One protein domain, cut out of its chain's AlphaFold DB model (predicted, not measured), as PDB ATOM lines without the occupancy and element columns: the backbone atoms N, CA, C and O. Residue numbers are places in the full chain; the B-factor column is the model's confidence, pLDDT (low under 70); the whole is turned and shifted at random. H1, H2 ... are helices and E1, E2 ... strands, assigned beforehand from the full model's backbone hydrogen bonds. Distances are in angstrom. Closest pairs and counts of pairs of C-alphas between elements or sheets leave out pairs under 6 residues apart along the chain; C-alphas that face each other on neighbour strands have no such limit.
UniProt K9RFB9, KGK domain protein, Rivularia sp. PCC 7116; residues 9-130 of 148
ATOM      1  N   SER A   9     -36.687  29.196 -41.380       93.88
ATOM      2  CA  SER A   9     -37.946  29.911 -41.145       93.88
ATOM      3  C   SER A   9     -38.056  30.286 -39.667       93.88
ATOM      4  O   SER A   9     -37.911  29.434 -38.787       93.88
ATOM      5  N   LEU A  10     -38.289  31.566 -39.398       93.56
ATOM      6  CA  LEU A  10     -38.405  32.095 -38.052       93.56
ATOM      7  C   LEU A  10     -39.804  31.792 -37.515       93.56
ATOM      8  O   LEU A  10     -40.801  32.295 -38.028       93.56
ATOM      9  N   SER A  11     -39.861  30.978 -36.465       90.81
ATOM     10  CA  SER A  11     -41.071  30.743 -35.682       90.81
ATOM     11  C   SER A  11     -40.941  31.468 -34.346       90.81
ATOM     12  O   SER A  11     -40.076  31.127 -33.535       90.81
ATOM     13  N   CYS A  12     -41.772  32.490 -34.157       93.06
ATOM     14  CA  CYS A  12     -41.850  33.306 -32.950       93.06
ATOM     15  C   CYS A  12     -43.313  33.518 -32.563       93.06
ATOM     16  O   CYS A  12     -44.179  33.676 -33.432       93.06
ATOM     17  N   ASN A  13     -43.567  33.539 -31.257       95.31
ATOM     18  CA  ASN A  13     -44.861  33.911 -30.703       95.31
ATOM     19  C   ASN A  13     -45.090  35.411 -30.882       95.31
ATOM     20  O   ASN A  13     -44.146  36.192 -30.964       95.31
ATOM     21  N   ASP A  14     -46.349  35.832 -30.892       96.44
ATOM     22  CA  ASP A  14     -46.717  37.236 -31.103       96.44
ATOM     23  C   ASP A  14     -46.209  38.187 -30.011       96.44
ATOM     24  O   ASP A  14     -46.007  39.376 -30.281       96.44
ATOM     25  N   ASP A  15     -45.965  37.654 -28.817       97.19
ATOM     26  CA  ASP A  15     -45.419  38.359 -27.660       97.19
ATOM     27  C   ASP A  15     -43.898  38.204 -27.492       97.19
ATOM     28  O   ASP A  15     -43.329  38.830 -26.596       97.19
ATOM     29  N   ASP A  16     -43.228  37.413 -28.342       97.31
ATOM     30  CA  ASP A  16     -41.761  37.426 -28.393       97.31
ATOM     31  C   ASP A  16     -41.289  38.836 -28.786       97.31
ATOM     32  O   ASP A  16     -41.991  39.564 -29.491       97.31
ATOM     33  N   VAL A  17     -40.102  39.238 -28.341       97.25
ATOM     34  CA  VAL A  17     -39.572  40.585 -28.594       97.25
ATOM     35  C   VAL A  17     -38.380  40.503 -29.535       97.25
ATOM     36  O   VAL A  17     -37.471  39.698 -29.336       97.25
ATOM     37  N   LEU A  18     -38.381  41.356 -30.553       96.81
ATOM     38  CA  LEU A  18     -37.287  41.550 -31.493       96.81
ATOM     39  C   LEU A  18     -36.572  42.867 -31.169       96.81
ATOM     40  O   LEU A  18     -37.205  43.919 -31.080       96.81
ATOM     41  N   SER A  19     -35.254  42.797 -31.020       96.50
ATOM     42  CA  SER A  19     -34.336  43.933 -31.043       96.50
ATOM     43  C   SER A  19     -33.772  44.062 -32.452       96.50
ATOM     44  O   SER A  19     -33.074  43.163 -32.925       96.50
ATOM     45  N   TYR A  20     -34.111  45.143 -33.148       90.62
ATOM     46  CA  TYR A  20     -33.712  45.381 -34.534       90.62
ATOM     47  C   TYR A  20     -33.547  46.882 -34.787       90.62
ATOM     48  O   TYR A  20     -34.400  47.673 -34.385       90.62
ATOM     49  N   ASN A  21     -32.446  47.291 -35.432       86.94
ATOM     50  CA  ASN A  21     -32.119  48.700 -35.715       86.94
ATOM     51  C   ASN A  21     -32.269  49.636 -34.494       86.94
ATOM     52  O   ASN A  21     -32.814  50.734 -34.594       86.94
ATOM     53  N   GLY A  22     -31.826  49.183 -33.316       87.12
ATOM     54  CA  GLY A  22     -31.908  49.957 -32.070       87.12
ATOM     55  C   GLY A  22     -33.318  50.102 -31.485       87.12
ATOM     56  O   GLY A  22     -33.495  50.832 -30.513       87.12
ATOM     57  N   SER A  23     -34.316  49.418 -32.050       92.00
ATOM     58  CA  SER A  23     -35.696  49.403 -31.563       92.00
ATOM     59  C   SER A  23     -36.055  48.044 -30.972       92.00
ATOM     60  O   SER A  23     -35.636  47.007 -31.483       92.00
ATOM     61  N   LEU A  24     -36.866  48.056 -29.913       96.25
ATOM     62  CA  LEU A  24     -37.445  46.865 -29.295       96.25
ATOM     63  C   LEU A  24     -38.931  46.810 -29.631       96.25
ATOM     64  O   LEU A  24     -39.669  47.751 -29.339       96.25
ATOM     65  N   VAL A  25     -39.375  45.714 -30.237       96.56
ATOM     66  CA  VAL A  25     -40.742  45.584 -30.746       96.56
ATOM     67  C   VAL A  25     -41.264  44.171 -30.524       96.56
ATOM     68  O   VAL A  25     -40.511  43.203 -30.628       96.56
ATOM     69  N   LYS A  26     -42.558  44.024 -30.219       97.38
ATOM     70  CA  LYS A  26     -43.176  42.692 -30.205       97.38
ATOM     71  C   LYS A  26     -43.158  42.102 -31.610       97.38
ATOM     72  O   LYS A  26     -43.352  42.809 -32.596       97.38
ATOM     73  N   PHE A  27     -43.002  40.793 -31.719       96.19
ATOM     74  CA  PHE A  27     -42.915  40.122 -33.006       96.19
ATOM     75  C   PHE A  27     -44.197  40.288 -33.839       96.19
ATOM     76  O   PHE A  27     -44.128  40.454 -35.056       96.19
ATOM     77  N   SER A  28     -45.367  40.323 -33.195       96.12
ATOM     78  CA  SER A  28     -46.641  40.681 -33.842       96.12
ATOM     79  C   SER A  28     -46.614  42.070 -34.482       96.12
ATOM     80  O   SER A  28     -46.976  42.224 -35.648       96.12
ATOM     81  N   GLN A  29     -46.135  43.069 -33.743       96.19
ATOM     82  CA  GLN A  29     -46.033  44.450 -34.215       96.19
ATOM     83  C   GLN A  29     -45.034  44.575 -35.367       96.19
ATOM     84  O   GLN A  29     -45.331  45.243 -36.351       96.19
ATOM     85  N   PHE A  30     -43.895  43.883 -35.289       94.69
ATOM     86  CA  PHE A  30     -42.917  43.837 -36.377       94.69
ATOM     87  C   PHE A  30     -43.521  43.263 -37.668       94.69
ATOM     88  O   PHE A  30     -43.406  43.878 -38.729       94.69
ATOM     89  N   LYS A  31     -44.222  42.120 -37.580       93.56
ATOM     90  CA  LYS A  31     -44.918  41.513 -38.730       93.56
ATOM     91  C   LYS A  31     -45.931  42.483 -39.343       93.56
ATOM     92  O   LYS A  31     -45.938  42.667 -40.558       93.56
ATOM     93  N   GLN A  32     -46.729  43.143 -38.504       94.56
ATOM     94  CA  GLN A  32     -47.733  44.106 -38.950       94.56
ATOM     95  C   GLN A  32     -47.108  45.344 -39.611       94.56
ATOM     96  O   GLN A  32     -47.609  45.815 -40.628       94.56
ATOM     97  N   GLN A  33     -46.019  45.882 -39.055       93.81
ATOM     98  CA  GLN A  33     -45.301  47.022 -39.633       93.81
ATOM     99  C   GLN A  33     -44.762  46.685 -41.022       93.81
ATOM    100  O   GLN A  33     -45.000  47.435 -41.965       93.81
ATOM    101  N   LEU A  34     -44.121  45.526 -41.165       92.19
ATOM    102  CA  LEU A  34     -43.585  45.062 -42.440       92.19
ATOM    103  C   LEU A  34     -44.686  44.852 -43.493       92.19
ATOM    104  O   LEU A  34     -44.537  45.268 -44.641       92.19
ATOM    105  N   GLU A  35     -45.808  44.242 -43.105       92.56
ATOM    106  CA  GLU A  35     -46.965  44.071 -43.987       92.56
ATOM    107  C   GLU A  35     -47.558  45.421 -44.415       92.56
ATOM    108  O   GLU A  35     -47.791  45.646 -45.606       92.56
ATOM    109  N   ASN A  36     -47.729  46.350 -43.473       93.69
ATOM    110  CA  ASN A  36     -48.222  47.693 -43.758       93.69
ATOM    111  C   ASN A  36     -47.286  48.463 -44.695       93.69
ATOM    112  O   ASN A  36     -47.758  49.117 -45.622       93.69
ATOM    113  N   GLU A  37     -45.970  48.389 -44.488       91.81
ATOM    114  CA  GLU A  37     -44.982  49.029 -45.361       91.81
ATOM    115  C   GLU A  37     -45.053  48.496 -46.793       91.81
ATOM    116  O   GLU A  37     -45.022  49.273 -47.751       91.81
ATOM    117  N   LEU A  38     -45.183  47.177 -46.963       90.44
ATOM    118  CA  LEU A  38     -45.327  46.576 -48.286       90.44
ATOM    119  C   LEU A  38     -46.648  46.989 -48.945       90.44
ATOM    120  O   LEU A  38     -46.640  47.381 -50.112       90.44
ATOM    121  N   TRP A  39     -47.757  47.007 -48.203       90.38
ATOM    122  CA  TRP A  39     -49.039  47.497 -48.715       90.38
ATOM    123  C   TRP A  39     -49.008  48.975 -49.097       90.38
ATOM    124  O   TRP A  39     -49.554  49.346 -50.132       90.38
ATOM    125  N   GLN A  40     -48.335  49.822 -48.320       89.06
ATOM    126  CA  GLN A  40     -48.129  51.229 -48.666       89.06
ATOM    127  C   GLN A  40     -47.380  51.367 -49.996       89.06
ATOM    128  O   GLN A  40     -47.779  52.165 -50.843       89.06
ATOM    129  N   LYS A  41     -46.344  50.548 -50.230       85.44
ATOM    130  CA  LYS A  41     -45.620  50.529 -51.512       85.44
ATOM    131  C   LYS A  41     -46.484  50.023 -52.665       85.44
ATOM    132  O   LYS A  41     -46.443  50.610 -53.742       85.44
ATOM    133  N   VAL A  42     -47.279  48.975 -52.448       85.25
ATOM    134  CA  VAL A  42     -48.231  48.460 -53.446       85.25
ATOM    135  C   VAL A  42     -49.258  49.530 -53.809       85.25
ATOM    136  O   VAL A  42     -49.439  49.828 -54.988       85.25
ATOM    137  N   ASN A  43     -49.867  50.169 -52.813       83.62
ATOM    138  CA  ASN A  43     -50.824  51.250 -53.026       83.62
ATOM    139  C   ASN A  43     -50.179  52.411 -53.773       83.62
ATOM    140  O   ASN A  43     -50.729  52.860 -54.770       83.62
ATOM    141  N   TYR A  44     -48.978  52.830 -53.368       82.62
ATOM    142  CA  TYR A  44     -48.228  53.864 -54.071       82.62
ATOM    143  C   TYR A  44     -48.014  53.519 -55.549       82.62
ATOM    144  O   TYR A  44     -48.247  54.361 -56.411       82.62
ATOM    145  N   LEU A  45     -47.615  52.284 -55.865       77.50
ATOM    146  CA  LEU A  45     -47.476  51.848 -57.254       77.50
ATOM    147  C   LEU A  45     -48.814  51.947 -57.993       77.50
ATOM    148  O   LEU A  45     -48.867  52.491 -59.089       77.50
ATOM    149  N   LEU A  46     -49.905  51.489 -57.394       77.56
ATOM    150  CA  LEU A  46     -51.203  51.435 -58.062       77.56
ATOM    151  C   LEU A  46     -51.874  52.807 -58.222       77.56
ATOM    152  O   LEU A  46     -52.556  53.028 -59.219       77.56
ATOM    153  N   THR A  47     -51.685  53.729 -57.278       74.50
ATOM    154  CA  THR A  47     -52.376  55.028 -57.263       74.50
ATOM    155  C   THR A  47     -51.534  56.181 -57.796       74.50
ATOM    156  O   THR A  47     -52.061  57.276 -57.963       74.50
ATOM    157  N   LYS A  48     -50.231  55.990 -58.047       72.00
ATOM    158  CA  LYS A  48     -49.387  57.052 -58.608       72.00
ATOM    159  C   LYS A  48     -49.775  57.337 -60.060       72.00
ATOM    160  O   LYS A  48     -49.570  56.506 -60.947       72.00
ATOM    161  N   GLU A  49     -50.295  58.535 -60.292       67.62
ATOM    162  CA  GLU A  49     -50.476  59.123 -61.618       67.62
ATOM    163  C   GLU A  49     -49.136  59.672 -62.128       67.62
ATOM    164  O   GLU A  49     -48.442  60.383 -61.402       67.62
ATOM    165  N   ASN A  50     -48.760  59.338 -63.364       60.25
ATOM    166  CA  ASN A  50     -47.658  59.971 -64.095       60.25
ATOM    167  C   ASN A  50     -48.085  60.150 -65.564       60.25
ATOM    168  O   ASN A  50     -48.609  59.208 -66.148       60.25
ATOM    169  N   ASP A  51     -47.823  61.323 -66.153       60.56
ATOM    170  CA  ASP A  51     -47.866  61.639 -67.598       60.56
ATOM    171  C   ASP A  51     -48.895  60.859 -68.448       60.56
ATOM    172  O   ASP A  51     -48.568  60.279 -69.483       60.56
ATOM    173  N   GLY A  52     -50.160  60.858 -68.012       64.06
ATOM    174  CA  GLY A  52     -51.300  60.334 -68.775       64.06
ATOM    175  C   GLY A  52     -51.755  58.912 -68.435       64.06
ATOM    176  O   GLY A  52     -52.822  58.529 -68.903       64.06
ATOM    177  N   PHE A  53     -51.019  58.165 -67.601       60.47
ATOM    178  CA  PHE A  53     -51.427  56.834 -67.132       60.47
ATOM    179  C   PHE A  53     -51.125  56.623 -65.639       60.47
ATOM    180  O   PHE A  53     -50.031  56.890 -65.133       60.47
ATOM    181  N   THR A  54     -52.082  56.054 -64.918       71.56
ATOM    182  CA  THR A  54     -51.873  55.482 -63.584       71.56
ATOM    183  C   THR A  54     -50.896  54.302 -63.680       71.56
ATOM    184  O   THR A  54     -50.887  53.556 -64.663       71.56
ATOM    185  N   SER A  55     -50.043  54.056 -62.674       72.88
ATOM    186  CA  SER A  55     -49.238  52.816 -62.709       72.88
ATOM    187  C   SER A  55     -50.073  51.544 -62.552       72.88
ATOM    188  O   SER A  55     -49.598  50.479 -62.937       72.88
ATOM    189  N   LYS A  56     -51.334  51.656 -62.113       71.25
ATOM    190  CA  LYS A  56     -52.335  50.610 -62.326       71.25
ATOM    191  C   LYS A  56     -52.460  50.300 -63.818       71.25
ATOM    192  O   LYS A  56     -52.117  49.192 -64.202       71.25
ATOM    193  N   GLU A  57     -52.846  51.250 -64.666       73.25
ATOM    194  CA  GLU A  57     -52.974  51.023 -66.119       73.25
ATOM    195  C   GLU A  57     -51.709  50.410 -66.731       73.25
ATOM    196  O   GLU A  57     -51.812  49.437 -67.467       73.25
ATOM    197  N   ARG A  58     -50.516  50.855 -66.320       74.50
ATOM    198  CA  ARG A  58     -49.244  50.260 -66.777       74.50
ATOM    199  C   ARG A  58     -49.061  48.797 -66.358       74.50
ATOM    200  O   ARG A  58     -48.623  47.983 -67.163       74.50
ATOM    201  N   ILE A  59     -49.400  48.432 -65.119       75.56
ATOM    202  CA  ILE A  59     -49.394  47.021 -64.685       75.56
ATOM    203  C   ILE A  59     -50.428  46.220 -65.487       75.56
ATOM    204  O   ILE A  59     -50.137  45.102 -65.901       75.56
ATOM    205  N   TYR A  60     -51.601  46.798 -65.755       72.44
ATOM    206  CA  TYR A  60     -52.651  46.175 -66.564       72.44
ATOM    207  C   TYR A  60     -52.248  45.990 -68.040       72.44
ATOM    208  O   TYR A  60     -52.639  45.012 -68.671       72.44
ATOM    209  N   GLU A  61     -51.430  46.880 -68.594       75.62
ATOM    210  CA  GLU A  61     -50.837  46.698 -69.919       75.62
ATOM    211  C   GLU A  61     -49.790  45.581 -69.927       75.62
ATOM    212  O   GLU A  61     -49.780  44.773 -70.852       75.62
ATOM    213  N   LEU A  62     -48.959  45.476 -68.882       75.81
ATOM    214  CA  LEU A  62     -47.947  44.416 -68.769       75.81
ATOM    215  C   LEU A  62     -48.554  43.011 -68.680       75.81
ATOM    216  O   LEU A  62     -47.939  42.049 -69.138       75.81
ATOM    217  N   VAL A  63     -49.739  42.880 -68.080       77.44
ATOM    218  CA  VAL A  63     -50.423  41.585 -67.943       77.44
ATOM    219  C   VAL A  63     -51.219  41.179 -69.176       77.44
ATOM    220  O   VAL A  63     -51.552  40.002 -69.311       77.44
ATOM    221  N   ASN A  64     -51.558  42.121 -70.057       79.25
ATOM    222  CA  ASN A  64     -52.343  41.834 -71.250       79.25
ATOM    223  C   ASN A  64     -51.477  41.130 -72.297       79.25
ATOM    224  O   ASN A  64     -50.465  41.646 -72.761       79.25
ATOM    225  N   THR A  65     -51.918  39.952 -72.723       80.06
ATOM    226  CA  THR A  65     -51.288  39.168 -73.788       80.06
ATOM    227  C   THR A  65     -52.318  38.809 -74.856       80.06
ATOM    228  O   THR A  65     -53.527  38.910 -74.642       80.06
ATOM    229  N   SER A  66     -51.859  38.320 -76.009       82.81
ATOM    230  CA  SER A  66     -52.741  37.860 -77.091       82.81
ATOM    231  C   SER A  66     -53.629  36.664 -76.716       82.81
ATOM    232  O   SER A  66     -54.590  36.380 -77.427       82.81
ATOM    233  N   PHE A  67     -53.335  35.972 -75.612       79.19
ATOM    234  CA  PHE A  67     -54.080  34.809 -75.117       79.19
ATOM    235  C   PHE A  67     -54.755  35.056 -73.756       79.19
ATOM    236  O   PHE A  67     -55.276  34.118 -73.153       79.19
ATOM    237  N   GLY A  68     -54.784  36.304 -73.274       75.88
ATOM    238  CA  GLY A  68     -55.444  36.694 -72.026       75.88
ATOM    239  C   GLY A  68     -54.511  37.399 -71.045       75.88
ATOM    240  O   GLY A  68     -53.540  38.035 -71.443       75.88
ATOM    241  N   TYR A  69     -54.818  37.290 -69.755       76.06
ATOM    242  CA  TYR A  69     -54.085  37.968 -68.687       76.06
ATOM    243  C   TYR A  69     -53.030  37.046 -68.076       76.06
ATOM    244  O   TYR A  69     -53.330  35.886 -67.786       76.06
ATOM    245  N   CYS A  70     -51.822  37.552 -67.833       77.69
ATOM    246  CA  CYS A  70     -50.825  36.853 -67.024       77.69
ATOM    247  C   CYS A  70     -50.817  37.370 -65.576       77.69
ATOM    248  O   CYS A  70     -51.163  38.517 -65.299       77.69
ATOM    249  N   ASN A  71     -50.422  36.507 -64.640       76.56
ATOM    250  CA  ASN A  71     -50.174  36.916 -63.260       76.56
ATOM    251  C   ASN A  71     -48.737  37.438 -63.156       76.56
ATOM    252  O   ASN A  71     -47.808  36.773 -63.616       76.56
ATOM    253  N   ILE A  72     -48.549  38.597 -62.521       81.56
ATOM    254  CA  ILE A  72     -47.221  39.142 -62.214       81.56
ATOM    255  C   ILE A  72     -46.917  38.848 -60.749       81.56
ATOM    256  O   ILE A  72     -47.717  39.186 -59.880       81.56
ATOM    257  N   SER A  73     -45.752  38.258 -60.484       84.94
ATOM    258  CA  SER A  73     -45.230  38.067 -59.131       84.94
ATOM    259  C   SER A  73     -43.929  38.848 -58.976       84.94
ATOM    260  O   SER A  73     -43.017  38.716 -59.795       84.94
ATOM    261  N   VAL A  74     -43.848  39.687 -57.944       86.12
ATOM    262  CA  VAL A  74     -42.640  40.437 -57.584       86.12
ATOM    263  C   VAL A  74     -42.072  39.853 -56.303       86.12
ATOM    264  O   VAL A  74     -42.715  39.911 -55.258       86.12
ATOM    265  N   THR A  75     -40.846  39.341 -56.368       87.69
ATOM    266  CA  THR A  75     -40.125  38.831 -55.197       87.69
ATOM    267  C   THR A  75     -39.179  39.896 -54.660       87.69
ATOM    268  O   THR A  75     -38.309  40.389 -55.376       87.69
ATOM    269  N   LEU A  76     -39.322  40.228 -53.380       85.94
ATOM    270  CA  LEU A  76     -38.478  41.169 -52.654       85.94
ATOM    271  C   LEU A  76     -37.765  40.411 -51.535       85.94
ATOM    272  O   LEU A  76     -38.415  39.814 -50.675       85.94
ATOM    273  N   SER A  77     -36.435  40.444 -51.539       86.75
ATOM    274  CA  SER A  77     -35.614  39.840 -50.486       86.75
ATOM    275  C   SER A  77     -34.687  40.884 -49.880       86.75
ATOM    276  O   SER A  77     -34.161  41.738 -50.595       86.75
ATOM    277  N   SER A  78     -34.473  40.815 -48.568       88.00
ATOM    278  CA  SER A  78     -33.369  41.536 -47.926       88.00
ATOM    279  C   SER A  78     -32.009  40.953 -48.370       88.00
ATOM    280  O   SER A  78     -31.994  39.870 -48.963       88.00
ATOM    281  N   PRO A  79     -30.871  41.614 -48.066       89.19
ATOM    282  CA  PRO A  79     -29.539  41.094 -48.386       89.19
ATOM    283  C   PRO A  79     -29.331  39.643 -47.934       89.19
ATOM    284  O   PRO A  79     -29.883  39.223 -46.910       89.19
ATOM    285  N   GLU A  80     -28.529  38.883 -48.686       88.69
ATOM    286  CA  GLU A  80     -28.299  37.456 -48.417       88.69
ATOM    287  C   GLU A  80     -27.655  37.212 -47.049       88.69
ATOM    288  O   GLU A  80     -27.995  36.225 -46.390       88.69
ATOM    289  N   GLU A  81     -26.782  38.122 -46.599       89.75
ATOM    290  CA  GLU A  81     -26.172  38.063 -45.268       89.75
ATOM    291  C   GLU A  81     -27.167  38.258 -44.116       89.75
ATOM    292  O   GLU A  81     -26.846  37.888 -42.989       89.75
ATOM    293  N   GLY A  82     -28.361  38.799 -44.380       92.19
ATOM    294  CA  GLY A  82     -29.313  39.226 -43.355       92.19
ATOM    295  C   GLY A  82     -28.835  40.441 -42.554       92.19
ATOM    296  O   GLY A  82     -27.724  40.937 -42.720       92.19
ATOM    297  N   ASN A  83     -29.697  40.923 -41.664       93.25
ATOM    298  CA  ASN A  83     -29.411  42.047 -40.779       93.25
ATOM    299  C   ASN A  83     -29.294  41.563 -39.335       93.25
ATOM    300  O   ASN A  83     -30.052  40.681 -38.926       93.25
ATOM    301  N   ASP A  84     -28.393  42.158 -38.562       95.31
ATOM    302  CA  ASP A  84     -28.210  41.801 -37.156       95.31
ATOM    303  C   ASP A  84     -29.467  42.114 -36.329       95.31
ATOM    304  O   ASP A  84     -30.132  43.138 -36.512       95.31
ATOM    305  N   CYS A  85     -29.809  41.203 -35.421       95.88
ATOM    306  CA  CYS A  85     -30.931  41.342 -34.504       95.88
ATOM    307  C   CYS A  85     -30.749  40.460 -33.262       95.88
ATOM    308  O   CYS A  85     -29.915  39.551 -33.222       95.88
ATOM    309  N   GLU A  86     -31.585  40.696 -32.258       96.94
ATOM    310  CA  GLU A  86     -31.696  39.819 -31.096       96.94
ATOM    311  C   GLU A  86     -33.157  39.463 -30.856       96.94
ATOM    312  O   GLU A  86     -34.041  40.303 -31.004       96.94
ATOM    313  N   ILE A  87     -33.425  38.220 -30.465       97.12
ATOM    314  CA  ILE A  87     -34.781  37.744 -30.181       97.12
ATOM    315  C   ILE A  87     -34.858  37.298 -28.726       97.12
ATOM    316  O   ILE A  87     -34.103  36.422 -28.299       97.12
ATOM    317  N   LEU A  88     -35.801  37.857 -27.974       97.25
ATOM    318  CA  LEU A  88     -36.183  37.373 -26.654       97.25
ATOM    319  C   LEU A  88     -37.498  36.612 -26.776       97.25
ATOM    320  O   LEU A  88     -38.558  37.206 -26.973       97.25
ATOM    321  N   ARG A  89     -37.427  35.285 -26.650       96.69
ATOM    322  CA  ARG A  89     -38.629  34.450 -26.607       96.69
ATOM    323  C   ARG A  89     -39.255  34.490 -25.220       96.69
ATOM    324  O   ARG A  89     -38.533  34.501 -24.221       96.69
ATOM    325  N   LEU A  90     -40.581  34.460 -25.145       94.12
ATOM    326  CA  LEU A  90     -41.274  34.336 -23.864       94.12
ATOM    327  C   LEU A  90     -40.780  33.105 -23.088       94.12
ATOM    328  O   LEU A  90     -40.708  32.000 -23.621       94.12
ATOM    329  N   GLY A  91     -40.431  33.312 -21.817       92.62
ATOM    330  CA  GLY A  91     -39.885  32.270 -20.942       92.62
ATOM    331  C   GLY A  91     -38.391  31.977 -21.131       92.62
ATOM    332  O   GLY A  91     -37.839  31.190 -20.364       92.62
ATOM    333  N   ALA A  92     -37.715  32.605 -22.099       93.50
ATOM    334  CA  ALA A  92     -36.265  32.511 -22.217       93.50
ATOM    335  C   ALA A  92     -35.565  33.351 -21.137       93.50
ATOM    336  O   ALA A  92     -36.029  34.421 -20.746       93.50
ATOM    337  N   THR A  93     -34.407  32.877 -20.685       93.44
ATOM    338  CA  THR A  93     -33.575  33.567 -19.686       93.44
ATOM    339  C   THR A  93     -32.657  34.624 -20.295       93.44
ATOM    340  O   THR A  93     -32.067  35.415 -19.565       93.44
ATOM    341  N   SER A  94     -32.491  34.629 -21.619       94.62
ATOM    342  CA  SER A  94     -31.564  35.514 -22.322       94.62
ATOM    343  C   SER A  94     -32.004  35.784 -23.760       94.62
ATOM    344  O   SER A  94     -32.761  35.017 -24.356       94.62
ATOM    345  N   TRP A  95     -31.471  36.867 -24.325       95.75
ATOM    346  CA  TRP A  95     -31.602  37.206 -25.738       95.75
ATOM    347  C   TRP A  95     -30.804  36.239 -26.614       95.75
ATOM    348  O   TRP A  95     -29.676  35.872 -26.285       95.75
ATOM    349  N   GLN A  96     -31.381  35.845 -27.748       96.00
ATOM    350  CA  GLN A  96     -30.690  35.094 -28.788       96.00
ATOM    351  C   GLN A  96     -30.232  36.052 -29.888       96.00
ATOM    352  O   GLN A  96     -31.054  36.549 -30.657       96.00
ATOM    353  N   LYS A  97     -28.921  36.273 -29.977       96.19
ATOM    354  CA  LYS A  97     -28.291  37.033 -31.061       96.19
ATOM    355  C   LYS A  97     -28.313  36.258 -32.371       96.19
ATOM    356  O   LYS A  97     -28.219  35.026 -32.383       96.19
ATOM    357  N   GLY A  98     -28.426  36.973 -33.481       95.38
ATOM    358  CA  GLY A  98     -28.331  36.386 -34.807       95.38
ATOM    359  C   GLY A  98     -28.661  37.374 -35.910       95.38
ATOM    360  O   GLY A  98     -28.685  38.585 -35.706       95.38
ATOM    361  N   LYS A  99     -28.945  36.835 -37.093       95.19
ATOM    362  CA  LYS A  99     -29.323  37.611 -38.271       95.19
ATOM    363  C   LYS A  99     -30.726  37.258 -38.723       95.19
ATOM    364  O   LYS A  99     -31.060  36.079 -38.824       95.19
ATOM    365  N   ILE A 100     -31.529  38.268 -39.027       94.75
ATOM    366  CA  ILE A 100     -32.861  38.127 -39.615       94.75
ATOM    367  C   ILE A 100     -32.829  38.546 -41.081       94.75
ATOM    368  O   ILE A 100     -32.146  39.497 -41.469       94.75
ATOM    369  N   ARG A 101     -33.591  37.845 -41.910       94.12
ATOM    370  CA  ARG A 101     -33.833  38.236 -43.296       94.12
ATOM    371  C   ARG A 101     -35.298  38.054 -43.648       94.12
ATOM    372  O   ARG A 101     -35.995  37.224 -43.062       94.12
ATOM    373  N   THR A 102     -35.735  38.813 -44.636       93.00
ATOM    374  CA  THR A 102     -37.110  38.800 -45.121       93.00
ATOM    375  C   THR A 102     -37.113  38.358 -46.570       93.00
ATOM    376  O   THR A 102     -36.367  38.900 -47.385       93.00
ATOM    377  N   LYS A 103     -37.990  37.415 -46.899       93.38
ATOM    378  CA  LYS A 103     -38.391  37.093 -48.266       93.38
ATOM    379  C   LYS A 103     -39.867  37.385 -48.398       93.38
ATOM    380  O   LYS A 103     -40.665  36.920 -47.594       93.38
ATOM    381  N   SER A 104     -40.239  38.139 -49.411       92.19
ATOM    382  CA  SER A 104     -41.633  38.462 -49.669       92.19
ATOM    383  C   SER A 104     -41.953  38.327 -51.144       92.19
ATOM    384  O   SER A 104     -41.090  38.556 -51.989       92.19
ATOM    385  N   SER A 105     -43.183  37.934 -51.444       92.50
ATOM    386  CA  SER A 105     -43.736  37.925 -52.792       92.50
ATOM    387  C   SER A 105     -45.000  38.771 -52.827       92.50
ATOM    388  O   SER A 105     -45.759  38.827 -51.857       92.50
ATOM    389  N   ILE A 106     -45.201  39.457 -53.946       90.62
ATOM    390  CA  ILE A 106     -46.396  40.242 -54.233       90.62
ATOM    391  C   ILE A 106     -46.962  39.715 -55.541       90.62
ATOM    392  O   ILE A 106     -46.361  39.914 -56.595       90.62
ATOM    393  N   ASP A 107     -48.114  39.061 -55.466       89.31
ATOM    394  CA  ASP A 107     -48.830  38.553 -56.630       89.31
ATOM    395  C   ASP A 107     -49.926  39.541 -57.016       89.31
ATOM    396  O   ASP A 107     -50.769  39.870 -56.182       89.31
ATOM    397  N   PHE A 108     -49.925  40.008 -58.263       86.12
ATOM    398  CA  PHE A 108     -50.941  40.908 -58.806       86.12
ATOM    399  C   PHE A 108     -52.003  40.133 -59.592       86.12
ATOM    400  O   PHE A 108     -51.680  39.310 -60.451       86.12
ATOM    401  N   PHE A 109     -53.273  40.454 -59.332       84.75
ATOM    402  CA  PHE A 109     -54.446  39.822 -59.941       84.75
ATOM    403  C   PHE A 109     -55.234  40.853 -60.755       84.75
ATOM    404  O   PHE A 109     -56.122  41.523 -60.225       84.75
ATOM    405  N   PRO A 110     -54.940  41.011 -62.053       72.50
ATOM    406  CA  PRO A 110     -55.547  42.064 -62.862       72.50
ATOM    407  C   PRO A 110     -57.038  41.841 -63.137       72.50
ATOM    408  O   PRO A 110     -57.784  42.790 -63.318       72.50
ATOM    409  N   ASN A 111     -57.523  40.602 -63.117       77.31
ATOM    410  CA  ASN A 111     -58.948  40.336 -63.338       77.31
ATOM    411  C   ASN A 111     -59.815  40.541 -62.093       77.31
ATOM    412  O   ASN A 111     -61.032  40.361 -62.156       77.31
ATOM    413  N   GLU A 112     -59.200  40.887 -60.964       82.44
ATOM    414  CA  GLU A 112     -59.916  41.087 -59.718       82.44
ATOM    415  C   GLU A 112     -60.602  42.457 -59.707       82.44
ATOM    416  O   GLU A 112     -59.981  43.506 -59.892       82.44
ATOM    417  N   LYS A 113     -61.922  42.437 -59.512       74.44
ATOM    418  CA  LYS A 113     -62.757  43.647 -59.504       74.44
ATOM    419  C   LYS A 113     -62.741  44.321 -58.140       74.44
ATOM    420  O   LYS A 113     -62.975  45.524 -58.047       74.44
ATOM    421  N   ASP A 114     -62.481  43.548 -57.093       79.94
ATOM    422  CA  ASP A 114     -62.328  44.043 -55.737       79.94
ATOM    423  C   ASP A 114     -60.933  44.655 -55.553       79.94
ATOM    424  O   ASP A 114     -59.924  43.950 -55.499       79.94
ATOM    425  N   SER A 115     -60.868  45.981 -55.414       71.31
ATOM    426  CA  SER A 115     -59.610  46.706 -55.211       71.31
ATOM    427  C   SER A 115     -58.818  46.238 -53.987       71.31
ATOM    428  O   SER A 115     -57.616  46.463 -53.939       71.31
ATOM    429  N   SER A 116     -59.453  45.582 -53.009       74.94
ATOM    430  CA  SER A 116     -58.758  45.023 -51.842       74.94
ATOM    431  C   SER A 116     -58.032  43.699 -52.124       74.94
ATOM    432  O   SER A 116     -57.228  43.257 -51.309       74.94
ATOM    433  N   LYS A 117     -58.285  43.073 -53.280       82.69
ATOM    434  CA  LYS A 117     -57.764  41.747 -53.661       82.69
ATOM    435  C   LYS A 117     -56.904  41.762 -54.925       82.69
ATOM    436  O   LYS A 117     -56.432  40.718 -55.366       82.69
ATOM    437  N   ILE A 118     -56.655  42.941 -55.489       81.62
ATOM    438  CA  ILE A 118     -55.807  43.131 -56.679       81.62
ATOM    439  C   ILE A 118     -54.352  42.723 -56.459       81.62
ATOM    440  O   ILE A 118     -53.612  42.566 -57.429       81.62
ATOM    441  N   ALA A 119     -53.938  42.568 -55.201       87.62
ATOM    442  CA  ALA A 119     -52.644  42.031 -54.843       87.62
ATOM    443  C   ALA A 119     -52.754  41.093 -53.637       87.62
ATOM    444  O   ALA A 119     -53.631  41.244 -52.786       87.62
ATOM    445  N   LYS A 120     -51.826  40.146 -53.541       90.56
ATOM    446  CA  LYS A 120     -51.602  39.333 -52.347       90.56
ATOM    447  C   LYS A 120     -50.136  39.419 -51.975       90.56
ATOM    448  O   LYS A 120     -49.274  39.151 -52.805       90.56
ATOM    449  N   ILE A 121     -49.874  39.765 -50.721       91.12
ATOM    450  CA  ILE A 121     -48.525  39.839 -50.170       91.12
ATOM    451  C   ILE A 121     -48.300  38.597 -49.315       91.12
ATOM    452  O   ILE A 121     -49.126  38.247 -48.473       91.12
ATOM    453  N   GLN A 122     -47.190  37.908 -49.543       92.88
ATOM    454  CA  GLN A 122     -46.726  36.830 -48.681       92.88
ATOM    455  C   GLN A 122     -45.371  37.226 -48.120       92.88
ATOM    456  O   GLN A 122     -44.505  37.689 -48.855       92.88
ATOM    457  N   ILE A 123     -45.189  37.049 -46.815       93.06
ATOM    458  CA  ILE A 123     -43.962  37.406 -46.109       93.06
ATOM    459  C   ILE A 123     -43.463  36.167 -45.382       93.06
ATOM    460  O   ILE A 123     -44.203  35.520 -44.643       93.06
ATOM    461  N   ASN A 124     -42.193  35.852 -45.583       93.69
ATOM    462  CA  ASN A 124     -41.457  34.837 -44.863       93.69
ATOM    463  C   ASN A 124     -40.266  35.504 -44.172       93.69
ATOM    464  O   ASN A 124     -39.468  36.200 -44.803       93.69
ATOM    465  N   LEU A 125     -40.173  35.305 -42.864       94.50
ATOM    466  CA  LEU A 125     -39.044  35.743 -42.061       94.50
ATOM    467  C   LEU A 125     -38.161  34.537 -41.793       94.50
ATOM    468  O   LEU A 125     -38.649  33.482 -41.388       94.50
ATOM    469  N   GLU A 126     -36.860  34.699 -41.976       95.25
ATOM    470  CA  GLU A 126     -35.877  33.666 -41.691       95.25
ATOM    471  C   GLU A 126     -34.833  34.201 -40.713       95.25
ATOM    472  O   GLU A 126     -34.487  35.382 -40.730       95.25
ATOM    473  N   PHE A 127     -34.316  33.320 -39.865       95.38
ATOM    474  CA  PHE A 127     -33.354  33.654 -38.826       95.38
ATOM    475  C   PHE A 127     -32.166  32.691 -38.839       95.38
ATOM    476  O   PHE A 127     -32.321  31.479 -39.026       95.38
ATOM    477  N   LEU A 128     -30.981  33.251 -38.623       94.88
ATOM    478  CA  LEU A 128     -29.722  32.546 -38.445       94.88
ATOM    479  C   LEU A 128     -29.163  32.906 -37.064       94.88
ATOM    480  O   LEU A 128     -28.708  34.035 -36.886       94.88
ATOM    481  N   PRO A 129     -29.185  31.991 -36.082       93.94
ATOM    482  CA  PRO A 129     -28.603  32.269 -34.777       93.94
ATOM    483  C   PRO A 129     -27.088  32.439 -34.879       93.94
ATOM    484  O   PRO A 129     -26.414  31.688 -35.589       93.94
ATOM    485  N   GLU A 130     -26.553  33.391 -34.122       92.94
ATOM    486  CA  GLU A 130     -25.114  33.504 -33.923       92.94
ATOM    487  C   GLU A 130     -24.638  32.268 -33.150       92.94
ATOM    488  O   GLU A 130     -25.209  31.891 -32.121       92.94
TER     489      GLU A 130
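This is residues 9 to 130 of the 148 residues of the protein "KGK domain protein" of Rivularia sp. PCC 7116 (UniProt K9RFB9). A long, strongly twisted sheet curls round one long helix, H1, and together they make a rod, with the short helix H2 set crosswise at the H1 end formed by residues 45 to 47. The long strands E5 and E6 run side by side along the rod; E3 pairs with E5 towards the H2 end, while E4, E1 and E2 extend the sheet at the other end. The printed part has 122 residues, with two named helices and six named strands; along the chain E1 and E2 come first, then H1 and H2, then E3 to E6. The sheet is branched, with the antiparallel neighbour pairs E1 and E2, E1 and E4, E3 and E5, E4 and E5, and E5 and E6, and the class is mixed, helices and strands. The whole is loose, with a radius of gyration of the C-alphas of 18.2 A and spans of 59 by 24 by 24 A.

In the sheet, E5 is residues 96 to 108, 36.7 A long, and E6 is residues 119 to 129, 32.8 A long, ending at C-alpha 129 at (-28.603, 32.269, -34.777). E3 is residues 72 to 77, 16.5 A, and E4 is residues 83 to 88, 16.3 A. E1, residues 17 to 20, begins at C-alpha 17 at (-39.572, 40.585, -28.594), and E2 is residues 23 to 26. H1, residues 27 to 47, is 30.0 A long and ends at C-alpha 47 at (-52.376, 55.028, -57.263). H2 is residues 55 to 63, 12.4 A.

E5 has three neighbours and bends by 52 degrees at residue 99. E3 and E4 lie on one side of it, beside residues 102 to 108 and 96 to 100; E6 lies on the other side, beside residues 98 to 108. E4, E5 and E6 form a meander, each strand the antiparallel neighbour of the one before. N 103 and O 124 of the hairpin E5 and E6 are 2.8 A apart, N 98 and O 85 of the hairpin E4 and E5 3.0 A, and N 76 and O 104 of E3 and E5 2.8 A, each within hydrogen-bond range. Also within range are N 19 and O 86 of E1 and E4, 2.8 A, and N 18 and O 25 of the hairpin E1 and E2, 2.8 A. H1 is on the sheet, which curls round it; its closest C-alphas to E6 are Glu 35 and Ile 123, 7.6 A. H1 touches H2 with residues 45 to 47 alone, about perpendicular at 86 degrees; the closest C-alphas are Leu 46 and Lys 56, 4.5 A. H2 only grazes the sheet, with residues 59 to 63. In H1 and H2 every O i to N i+4 pair is within hydrogen-bond range.

The two C-alphas farthest apart, Ser 66 and Thr 93, are 60.7 A apart. The printed part has no cut and no long link. The mean pLDDT of the printed part is 87.1; residues 49 to 53 are under 70.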